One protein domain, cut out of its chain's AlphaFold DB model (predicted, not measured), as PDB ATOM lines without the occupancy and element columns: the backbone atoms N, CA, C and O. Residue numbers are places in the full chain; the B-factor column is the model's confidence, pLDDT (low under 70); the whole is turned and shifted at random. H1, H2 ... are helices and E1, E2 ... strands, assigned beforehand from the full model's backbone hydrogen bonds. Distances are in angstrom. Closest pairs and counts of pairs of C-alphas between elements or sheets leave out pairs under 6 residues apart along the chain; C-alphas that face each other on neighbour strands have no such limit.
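What this domain is: This is residues 434 to 505 of the 518 residues of the protein "Ser/Thr protein phosphatase" of Lactobacillus helveticus CIRM-BIA 101 (UniProt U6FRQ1). One long helix, H1, makes one side of this domain, and a small head of two short paired strands, E1 and E2, with the short helix H2 makes the other; long loops join the two sides, and one of them folds back beside H1 on its way to E2. H1 and H2 are only just apart, their closest C-alphas at 8.1 A. The printed part has 72 residues with two named helices and two named strands, in the order E1, H1, E2, H2; the sheet has the order E1 - E2 and is antiparallel. The class is mixed, helices and strands, with under half of the residues in named elements. The whole is compact, with a radius of gyration of the C-alphas of 12.8 A, and spans 36 by 29 by 19 A.

Where its parts are: Find C-alpha 434 at (-25.754, -22.697, 25.711), where strand E1 begins; it takes in residues 434 to 436. Go on past residues 437 to 453, which hold no named element, to C-alpha 454 at (-38.335, -8.681, 27.273). There helix H1 begins, residues 454 to 469, 22.3 A from first to last C-alpha. After residues 470 to 494, again with no named element, look for strand E2 at residues 495 to 497. Helix H2 follows at once, residues 498 to 504, 10.2 A long, and ends at C-alpha 504 at (-35.072, -15.675, 18.285).

How they stand to each other: Begin with the sheet: E1 and E2 are antiparallel neighbours, with 154 degrees between their directions. C-alphas 436 and 495 face each other at 4.4 A, and C-alphas 434 and 497 at 5.7 A. Look there for N 434 and O 496, 2.9 A apart, and N 496 and O 435, also 2.9 A apart, both within hydrogen-bond range. A tight link joins E2 to H2. The closest C-alphas of E1 and H2 are those of Ile 434 and Trp 498, 5.8 A apart. H1 and H2 are only just apart, their closest C-alphas at 8.1 A. In H1 every O i to N i+4 pair is within hydrogen-bond range; in H2, 2 of 3 are.

The domain as a whole: The C-alphas of Val 473 and Lys 492 are the two farthest apart, at 36.1 A, while the first and last printed C-alphas, those of Ile 434 and Gln 505, are 14.5 A apart. The printed part has no cut. The links from E1 to H1, 17 residues, and from H1 to E2, 25 residues, are long. The mean pLDDT of the printed part is 92.9, and no printed residue is under 70.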
ATOM      1  N   ILE A 434     -26.598 -23.893  25.866       95.62
ATOM      2  CA  ILE A 434     -25.754 -22.697  25.711       95.62
ATOM      3  C   ILE A 434     -25.827 -21.760  26.913       95.62
ATOM      4  O   ILE A 434     -25.002 -20.866  27.063       95.62
ATOM      5  N   GLY A 435     -26.802 -21.958  27.794       94.69
ATOM      6  CA  GLY A 435     -26.977 -21.118  28.964       94.69
ATOM      7  C   GLY A 435     -28.070 -21.632  29.880       94.69
ATOM      8  O   GLY A 435     -28.660 -22.688  29.654       94.69
ATOM      9  N   LYS A 436     -28.333 -20.864  30.935       95.62
ATOM     10  CA  LYS A 436     -29.377 -21.163  31.906       95.62
ATOM     11  C   LYS A 436     -30.084 -19.881  32.324       95.62
ATOM     12  O   LYS A 436     -29.430 -18.927  32.737       95.62
ATOM     13  N   ALA A 437     -31.408 -19.875  32.241       94.31
ATOM     14  CA  ALA A 437     -32.240 -18.817  32.787       94.31
ATOM     15  C   ALA A 437     -32.405 -18.990  34.305       94.31
ATOM     16  O   ALA A 437     -32.426 -20.106  34.831       94.31
ATOM     17  N   ALA A 438     -32.564 -17.875  35.022       91.88
ATOM     18  CA  ALA A 438     -32.793 -17.892  36.469       91.88
ATOM     19  C   ALA A 438     -34.142 -18.534  36.854       91.88
ATOM     20  O   ALA A 438     -34.273 -19.092  37.943       91.88
ATOM     21  N   ALA A 439     -35.130 -18.475  35.958       92.50
ATOM     22  CA  ALA A 439     -36.425 -19.124  36.095       92.50
ATOM     23  C   ALA A 439     -36.711 -19.986  34.859       92.50
ATOM     24  O   ALA A 439     -36.397 -19.586  33.741       92.50
ATOM     25  N   ALA A 440     -37.351 -21.139  35.059       93.94
ATOM     26  CA  ALA A 440     -37.817 -22.019  33.986       93.94
ATOM     27  C   ALA A 440     -39.105 -21.468  33.344       93.94
ATOM     28  O   ALA A 440     -40.187 -22.040  33.484       93.94
ATOM     29  N   LYS A 441     -38.996 -20.289  32.727       94.75
ATOM     30  CA  LYS A 441     -40.085 -19.585  32.051       94.75
ATOM     31  C   LYS A 441     -39.546 -18.935  30.783       94.75
ATOM     32  O   LYS A 441     -38.490 -18.310  30.829       94.75
ATOM     33  N   ASP A 442     -40.308 -19.051  29.701       95.19
ATOM     34  CA  ASP A 442     -40.011 -18.391  28.431       95.19
ATOM     35  C   ASP A 442     -39.851 -16.873  28.602       95.19
ATOM     36  O   ASP A 442     -40.580 -16.235  29.373       95.19
ATOM     37  N   ILE A 443     -38.919 -16.301  27.841       95.12
ATOM     38  CA  ILE A 443     -38.766 -14.850  27.695       95.12
ATOM     39  C   ILE A 443     -39.535 -14.454  26.439       95.12
ATOM     40  O   ILE A 443     -39.203 -14.910  25.345       95.12
ATOM     41  N   THR A 444     -40.607 -13.681  26.605       93.31
ATOM     42  CA  THR A 444     -41.639 -13.549  25.571       93.31
ATOM     43  C   THR A 444     -41.460 -12.312  24.706       93.31
ATOM     44  O   THR A 444     -40.957 -11.283  25.162       93.31
ATOM     45  N   LYS A 445     -41.940 -12.406  23.462       92.50
ATOM     46  CA  LYS A 445     -42.043 -11.282  22.516       92.50
ATOM     47  C   LYS A 445     -43.301 -10.428  22.710       92.50
ATOM     48  O   LYS A 445     -43.641  -9.617  21.847       92.50
ATOM     49  N   ASP A 446     -44.041 -10.660  23.791       90.88
ATOM     50  CA  ASP A 446     -45.263  -9.918  24.078       90.88
ATOM     51  C   ASP A 446     -44.922  -8.461  24.373       90.88
ATOM     52  O   ASP A 446     -44.070  -8.170  25.212       90.88
ATOM     53  N   LEU A 447     -45.604  -7.554  23.678       90.69
ATOM     54  CA  LEU A 447     -45.404  -6.125  23.856       90.69
ATOM     55  C   LEU A 447     -46.023  -5.659  25.179       90.69
ATOM     56  O   LEU A 447     -47.176  -5.979  25.486       90.69
ATOM     57  N   ASN A 448     -45.267  -4.876  25.943       89.62
ATOM     58  CA  ASN A 448     -45.763  -4.139  27.098       89.62
ATOM     59  C   ASN A 448     -46.518  -2.862  26.652       89.62
ATOM     60  O   ASN A 448     -46.726  -2.616  25.461       89.62
ATOM     61  N   SER A 449     -46.963  -2.041  27.610       91.56
ATOM     62  CA  SER A 449     -47.674  -0.780  27.327       91.56
ATOM     63  C   SER A 449     -46.845   0.240  26.545       91.56
ATOM     64  O   SER A 449     -47.424   1.103  25.890       91.56
ATOM     65  N   ASP A 450     -45.522   0.113  26.596       89.69
ATOM     66  CA  ASP A 450     -44.557   0.982  25.928       89.69
ATOM     67  C   ASP A 450     -44.080   0.386  24.596       89.69
ATOM     68  O   ASP A 450     -43.163   0.905  23.966       89.69
ATOM     69  N   THR A 451     -44.734  -0.682  24.121       88.56
ATOM     70  CA  THR A 451     -44.414  -1.394  22.872       88.56
ATOM     71  C   THR A 451     -43.017  -2.032  22.833       88.56
ATOM     72  O   THR A 451     -42.486  -2.304  21.759       88.56
ATOM     73  N   GLU A 452     -42.454  -2.342  24.000       90.44
ATOM     74  CA  GLU A 452     -41.198  -3.081  24.199       90.44
ATOM     75  C   GLU A 452     -41.491  -4.542  24.589       90.44
ATOM     76  O   GLU A 452     -42.589  -4.858  25.057       90.44
ATOM     77  N   ASN A 453     -40.538  -5.457  24.392       92.62
ATOM     78  CA  ASN A 453     -40.659  -6.841  24.849       92.62
ATOM     79  C   ASN A 453     -39.346  -7.365  25.446       92.62
ATOM     80  O   ASN A 453     -38.264  -7.069  24.951       92.62
ATOM     81  N   ALA A 454     -39.466  -8.226  26.461       94.50
ATOM     82  CA  ALA A 454     -38.335  -8.681  27.273       94.50
ATOM     83  C   ALA A 454     -37.262  -9.454  26.487       94.50
ATOM     84  O   ALA A 454     -36.097  -9.484  26.883       94.50
ATOM     85  N   ILE A 455     -37.640 -10.130  25.397       95.69
ATOM     86  CA  ILE A 455     -36.669 -10.828  24.548       95.69
ATOM     87  C   ILE A 455     -35.911  -9.855  23.635       95.69
ATOM     88  O   ILE A 455     -34.724 -10.056  23.399       95.69
ATOM     89  N   GLY A 456     -36.553  -8.779  23.180       95.12
ATOM     90  CA  GLY A 456     -35.902  -7.671  22.486       95.12
ATOM     91  C   GLY A 456     -34.843  -7.009  23.361       95.12
ATOM     92  O   GLY A 456     -33.718  -6.834  22.898       95.12
ATOM     93  N   ASP A 457     -35.163  -6.768  24.634       95.19
ATOM     94  CA  ASP A 457     -34.229  -6.207  25.622       95.19
ATOM     95  C   ASP A 457     -33.003  -7.105  25.784       95.19
ATOM     96  O   ASP A 457     -31.865  -6.652  25.691       95.19
ATOM     97  N   LEU A 458     -33.224  -8.417  25.924       95.50
ATOM     98  CA  LEU A 458     -32.135  -9.387  26.004       95.50
ATOM     99  C   LEU A 458     -31.259  -9.389  24.739       95.50
ATOM    100  O   LEU A 458     -30.044  -9.554  24.843       95.50
ATOM    101  N   VAL A 459     -31.853  -9.227  23.552       95.69
ATOM    102  CA  VAL A 459     -31.103  -9.148  22.290       95.69
ATOM    103  C   VAL A 459     -30.215  -7.905  22.269       95.69
ATOM    104  O   VAL A 459     -29.026  -8.030  21.979       95.69
ATOM    105  N   VAL A 460     -30.740  -6.724  22.605       95.81
ATOM    106  CA  VAL A 460     -29.930  -5.491  22.600       95.81
ATOM    107  C   VAL A 460     -28.891  -5.480  23.725       95.81
ATOM    108  O   VAL A 460     -27.757  -5.058  23.497       95.81
ATOM    109  N   ASP A 461     -29.194  -6.051  24.894       96.00
ATOM    110  CA  ASP A 461     -28.219  -6.266  25.971       96.00
ATOM    111  C   ASP A 461     -27.076  -7.186  25.520       96.00
ATOM    112  O   ASP A 461     -25.903  -6.923  25.805       96.00
ATOM    113  N   ALA A 462     -27.394  -8.254  24.780       94.62
ATOM    114  CA  ALA A 462     -26.391  -9.149  24.212       94.62
ATOM    115  C   ALA A 462     -25.517  -8.435  23.169       94.62
ATOM    116  O   ALA A 462     -24.299  -8.618  23.176       94.62
ATOM    117  N   GLN A 463     -26.101  -7.578  22.326       95.50
ATOM    118  CA  GLN A 463     -25.355  -6.763  21.362       95.50
ATOM    119  C   GLN A 463     -24.391  -5.792  22.061       95.50
ATOM    120  O   GLN A 463     -23.221  -5.709  21.687       95.50
ATOM    121  N   MET A 464     -24.843  -5.113  23.121       96.44
ATOM    122  CA  MET A 464     -23.999  -4.231  23.940       96.44
ATOM    123  C   MET A 464     -22.870  -5.000  24.632       96.44
ATOM    124  O   MET A 464     -21.725  -4.539  24.675       96.44
ATOM    125  N   ALA A 465     -23.173  -6.183  25.174       94.88
ATOM    126  CA  ALA A 465     -22.181  -7.046  25.804       94.88
ATOM    127  C   ALA A 465     -21.111  -7.511  24.805       94.88
ATOM    128  O   ALA A 465     -19.927  -7.531  25.149       94.88
ATOM    129  N   GLU A 466     -21.512  -7.836  23.577       94.00
ATOM    130  CA  GLU A 466     -20.610  -8.255  22.507       94.00
ATOM    131  C   GLU A 466     -19.728  -7.101  22.012       94.00
ATOM    132  O   GLU A 466     -18.508  -7.250  21.952       94.00
ATOM    133  N   ALA A 467     -20.299  -5.912  21.785       94.12
ATOM    134  CA  ALA A 467     -19.525  -4.713  21.453       94.12
ATOM    135  C   ALA A 467     -18.451  -4.429  22.518       94.12
ATOM    136  O   ALA A 467     -17.273  -4.245  22.203       94.12
ATOM    137  N   LYS A 468     -18.828  -4.501  23.801       94.44
ATOM    138  CA  LYS A 468     -17.895  -4.331  24.920       94.44
ATOM    139  C   LYS A 468     -16.813  -5.412  24.957       94.44
ATOM    140  O   LYS A 468     -15.666  -5.103  25.286       94.44
ATOM    141  N   ARG A 469     -17.154  -6.670  24.650       94.50
ATOM    142  CA  ARG A 469     -16.197  -7.793  24.584       94.50
ATOM    143  C   ARG A 469     -15.109  -7.535  23.541       94.50
ATOM    144  O   ARG A 469     -13.958  -7.900  23.764       94.50
ATOM    145  N   GLU A 470     -15.471  -6.859  22.461       93.88
ATOM    146  CA  GLU A 470     -14.592  -6.471  21.355       93.88
ATOM    147  C   GLU A 470     -13.911  -5.107  21.589       93.88
ATOM    148  O   GLU A 470     -13.220  -4.577  20.722       93.88
ATOM    149  N   GLY A 471     -14.054  -4.540  22.794       95.25
ATOM    150  CA  GLY A 471     -13.410  -3.289  23.198       95.25
ATOM    151  C   GLY A 471     -14.081  -2.028  22.650       95.25
ATOM    152  O   GLY A 471     -13.505  -0.946  22.754       95.25
ATOM    153  N   ILE A 472     -15.284  -2.150  22.090       94.75
ATOM    154  CA  ILE A 472     -16.068  -1.037  21.560       94.75
ATOM    155  C   ILE A 472     -16.984  -0.502  22.664       94.75
ATOM    156  O   ILE A 472     -17.706  -1.253  23.321       94.75
ATOM    157  N   VAL A 473     -16.958   0.813  22.876       91.75
ATOM    158  CA  VAL A 473     -17.862   1.500  23.807       91.75
ATOM    159  C   VAL A 473     -19.017   2.074  22.994       91.75
ATOM    160  O   VAL A 473     -18.881   3.141  22.407       91.75
ATOM    161  N   ALA A 474     -20.123   1.337  22.925       93.94
ATOM    162  CA  ALA A 474     -21.384   1.836  22.385       93.94
ATOM    163  C   ALA A 474     -22.230   2.446  23.514       93.94
ATOM    164  O   ALA A 474     -22.212   1.935  24.637       93.94
ATOM    165  N   ASP A 475     -22.965   3.521  23.220       94.88
ATOM    166  CA  ASP A 475     -23.867   4.173  24.181       94.88
ATOM    167  C   ASP A 475     -25.252   3.509  24.227       94.88
ATOM    168  O   ASP A 475     -25.864   3.417  25.290       94.88
ATOM    169  N   ILE A 476     -25.734   3.030  23.076       94.94
ATOM    170  CA  ILE A 476     -27.030   2.362  22.905       94.94
ATOM    171  C   ILE A 476     -26.915   1.215  21.892       94.94
ATOM    172  O   ILE A 476     -26.075   1.257  20.993       94.94
ATOM    173  N   ALA A 477     -27.810   0.234  22.000       95.00
ATOM    174  CA  ALA A 477     -28.090  -0.741  20.951       95.00
ATOM    175  C   ALA A 477     -29.580  -0.698  20.614       95.00
ATOM    176  O   ALA A 477     -30.417  -0.419  21.473       95.00
ATOM    177  N   ILE A 478     -29.900  -0.957  19.352       92.75
ATOM    178  CA  ILE A 478     -31.271  -0.983  18.852       92.75
ATOM    179  C   ILE A 478     -31.459  -2.208  17.964       92.75
ATOM    180  O   ILE A 478     -30.571  -2.586  17.202       92.75
ATOM    181  N   THR A 479     -32.644  -2.801  18.036       90.44
ATOM    182  CA  THR A 479     -33.085  -3.848  17.115       90.44
ATOM    183  C   THR A 479     -34.536  -3.589  16.736       90.44
ATOM    184  O   THR A 479     -35.322  -3.096  17.546       90.44
ATOM    185  N   ASN A 480     -34.915  -3.874  15.494       86.38
ATOM    186  CA  ASN A 480     -36.308  -3.771  15.078       86.38
ATOM    187  C   ASN A 480     -37.090  -4.992  15.582       86.38
ATOM    188  O   ASN A 480     -36.591  -6.115  15.552       86.38
ATOM    189  N   GLY A 481     -38.361  -4.807  15.958       80.69
ATOM    190  CA  GLY A 481     -39.196  -5.916  16.443       80.69
ATOM    191  C   GLY A 481     -39.329  -7.072  15.442       80.69
ATOM    192  O   GLY A 481     -39.411  -8.226  15.841       80.69
ATOM    193  N   GLY A 482     -39.266  -6.778  14.137       77.00
ATOM    194  CA  GLY A 482     -39.273  -7.790  13.078       77.00
ATOM    195  C   GLY A 482     -38.030  -8.687  13.051       77.00
ATOM    196  O   GLY A 482     -38.124  -9.800  12.540       77.00
ATOM    197  N   GLY A 483     -36.906  -8.236  13.619       82.31
ATOM    198  CA  GLY A 483     -35.677  -9.014  13.767       82.31
ATOM    199  C   GLY A 483     -35.751 -10.057  14.883       82.31
ATOM    200  O   GLY A 483     -34.961 -10.993  14.877       82.31
ATOM    201  N   VAL A 484     -36.704  -9.931  15.815       88.81
ATOM    202  CA  VAL A 484     -36.899 -10.827  16.965       88.81
ATOM    203  C   VAL A 484     -38.077 -11.764  16.687       88.81
ATOM    204  O   VAL A 484     -39.243 -11.373  16.768       88.81
ATOM    205  N   ARG A 485     -37.786 -13.007  16.293       84.00
ATOM    206  CA  ARG A 485     -38.773 -13.860  15.598       84.00
ATOM    207  C   ARG A 485     -39.612 -14.750  16.497       84.00
ATOM    208  O   ARG A 485     -40.750 -15.071  16.148       84.00
ATOM    209  N   SER A 486     -39.103 -15.103  17.668       87.94
ATOM    210  CA  SER A 486     -39.803 -15.966  18.611       87.94
ATOM    211  C   SER A 486     -39.587 -15.522  20.050       87.94
ATOM    212  O   SER A 486     -38.696 -14.731  20.351       87.94
ATOM    213  N   ASP A 487     -40.383 -16.085  20.957       92.31
ATOM    214  CA  ASP A 487     -39.985 -16.153  22.361       92.31
ATOM    215  C   ASP A 487     -38.683 -16.957  22.482       92.31
ATOM    216  O   ASP A 487     -38.457 -17.898  21.710       92.31
ATOM    217  N   LEU A 488     -37.881 -16.673  23.507       95.31
ATOM    218  CA  LEU A 488     -36.822 -17.588  23.917       95.31
ATOM    219  C   LEU A 488     -37.426 -18.688  24.783       95.31
ATOM    220  O   LEU A 488     -37.816 -18.445  25.930       95.31
ATOM    221  N   LYS A 489     -37.488 -19.902  24.234       95.06
ATOM    222  CA  LYS A 489     -37.952 -21.077  24.975       95.06
ATOM    223  C   LYS A 489     -36.936 -21.497  26.029       95.06
ATOM    224  O   LYS A 489     -35.745 -21.619  25.738       95.06
ATOM    225  N   VAL A 490     -37.424 -21.724  27.245       95.88
ATOM    226  CA  VAL A 490     -36.609 -22.150  28.388       95.88
ATOM    227  C   VAL A 490     -37.084 -23.515  28.867       95.88
ATOM    228  O   VAL A 490     -38.267 -23.729  29.130       95.88
ATOM    229  N   GLU A 491     -36.148 -24.449  29.002       96.00
ATOM    230  CA  GLU A 491     -36.436 -25.802  29.465       96.00
ATOM    231  C   GLU A 491     -36.883 -25.811  30.938       96.00
ATOM    232  O   GLU A 491     -36.600 -24.900  31.720       96.00
ATOM    233  N   LYS A 492     -37.563 -26.883  31.363       95.31
ATOM    234  CA  LYS A 492     -38.094 -27.008  32.739       95.31
ATOM    235  C   LYS A 492     -37.021 -26.951  33.831       95.31
ATOM    236  O   LYS A 492     -37.324 -26.611  34.971       95.31
ATOM    237  N   ASP A 493     -35.784 -27.310  33.503       94.69
ATOM    238  CA  ASP A 493     -34.624 -27.241  34.396       94.69
ATOM    239  C   ASP A 493     -33.904 -25.875  34.350       94.69
ATOM    240  O   ASP A 493     -32.892 -25.682  35.036       94.69
ATOM    241  N   GLY A 494     -34.436 -24.932  33.564       95.88
ATOM    242  CA  GLY A 494     -33.900 -23.601  33.298       95.88
ATOM    243  C   GLY A 494     -32.909 -23.543  32.134       95.88
ATOM    244  O   GLY A 494     -32.434 -22.453  31.823       95.88
ATOM    245  N   SER A 495     -32.548 -24.669  31.516       97.25
ATOM    246  CA  SER A 495     -31.569 -24.698  30.427       97.25
ATOM    247  C   SER A 495     -32.086 -23.967  29.184       97.25
ATOM    248  O   SER A 495     -33.271 -24.010  28.861       97.25
ATOM    249  N   ILE A 496     -31.179 -23.302  28.468       96.62
ATOM    250  CA  ILE A 496     -31.437 -22.670  27.171       96.62
ATOM    251  C   ILE A 496     -30.655 -23.455  26.124       96.62
ATOM    252  O   ILE A 496     -29.433 -23.597  26.234       96.62
ATOM    253  N   LYS A 497     -31.362 -23.977  25.121       95.81
ATOM    254  CA  LYS A 497     -30.760 -24.701  23.999       95.81
ATOM    255  C   LYS A 497     -30.368 -23.751  22.874       95.81
ATOM    256  O   LYS A 497     -30.986 -22.701  22.705       95.81
ATOM    257  N   TRP A 498     -29.385 -24.157  22.074       95.12
ATOM    258  CA  TRP A 498     -28.926 -23.393  20.916       95.12
ATOM    259  C   TRP A 498     -30.068 -23.079  19.946       95.12
ATOM    260  O   TRP A 498     -30.250 -21.920  19.579       95.12
ATOM    261  N   GLN A 499     -30.911 -24.069  19.628       92.38
ATOM    262  CA  GLN A 499     -32.061 -23.865  18.737       92.38
ATOM    263  C   GLN A 499     -33.014 -22.771  19.230       92.38
ATOM    264  O   GLN A 499     -33.546 -22.010  18.430       92.38
ATOM    265  N   SER A 500     -33.205 -22.656  20.549       92.56
ATOM    266  CA  SER A 500     -34.108 -21.667  21.135       92.56
ATOM    267  C   SER A 500     -33.576 -20.253  20.934       92.56
ATOM    268  O   SER A 500     -34.364 -19.357  20.664       92.56
ATOM    269  N   ALA A 501     -32.257 -20.051  21.020       92.81
ATOM    270  CA  ALA A 501     -31.642 -18.763  20.706       92.81
ATOM    271  C   ALA A 501     -31.636 -18.480  19.196       92.81
ATOM    272  O   ALA A 501     -31.946 -17.362  18.791       92.81
ATOM    273  N   GLN A 502     -31.361 -19.489  18.364       92.25
ATOM    274  CA  GLN A 502     -31.418 -19.345  16.907       92.25
ATOM    275  C   GLN A 502     -32.825 -18.963  16.428       92.25
ATOM    276  O   GLN A 502     -32.955 -18.072  15.600       92.25
ATOM    277  N   SER A 503     -33.883 -19.540  17.004       89.50
ATOM    278  CA  SER A 503     -35.267 -19.174  16.662       89.50
ATOM    279  C   SER A 503     -35.604 -17.714  16.991       89.50
ATOM    280  O   SER A 503     -36.456 -17.123  16.334       89.50
ATOM    281  N   VAL A 504     -34.919 -17.104  17.968       91.50
ATOM    282  CA  VAL A 504     -35.072 -15.675  18.285       91.50
ATOM    283  C   VAL A 504     -34.389 -14.797  17.228       91.50
ATOM    284  O   VAL A 504     -34.946 -13.760  16.865       91.50
ATOM    285  N   GLN A 505     -33.206 -15.191  16.735       90.44
ATOM    286  CA  GLN A 505     -32.384 -14.456  15.755       90.44
ATOM    287  C   GLN A 505     -31.985 -15.346  14.550       90.44
ATOM    288  O   GLN A 505     -30.812 -15.694  14.412       90.44
TER     289      GLN A 505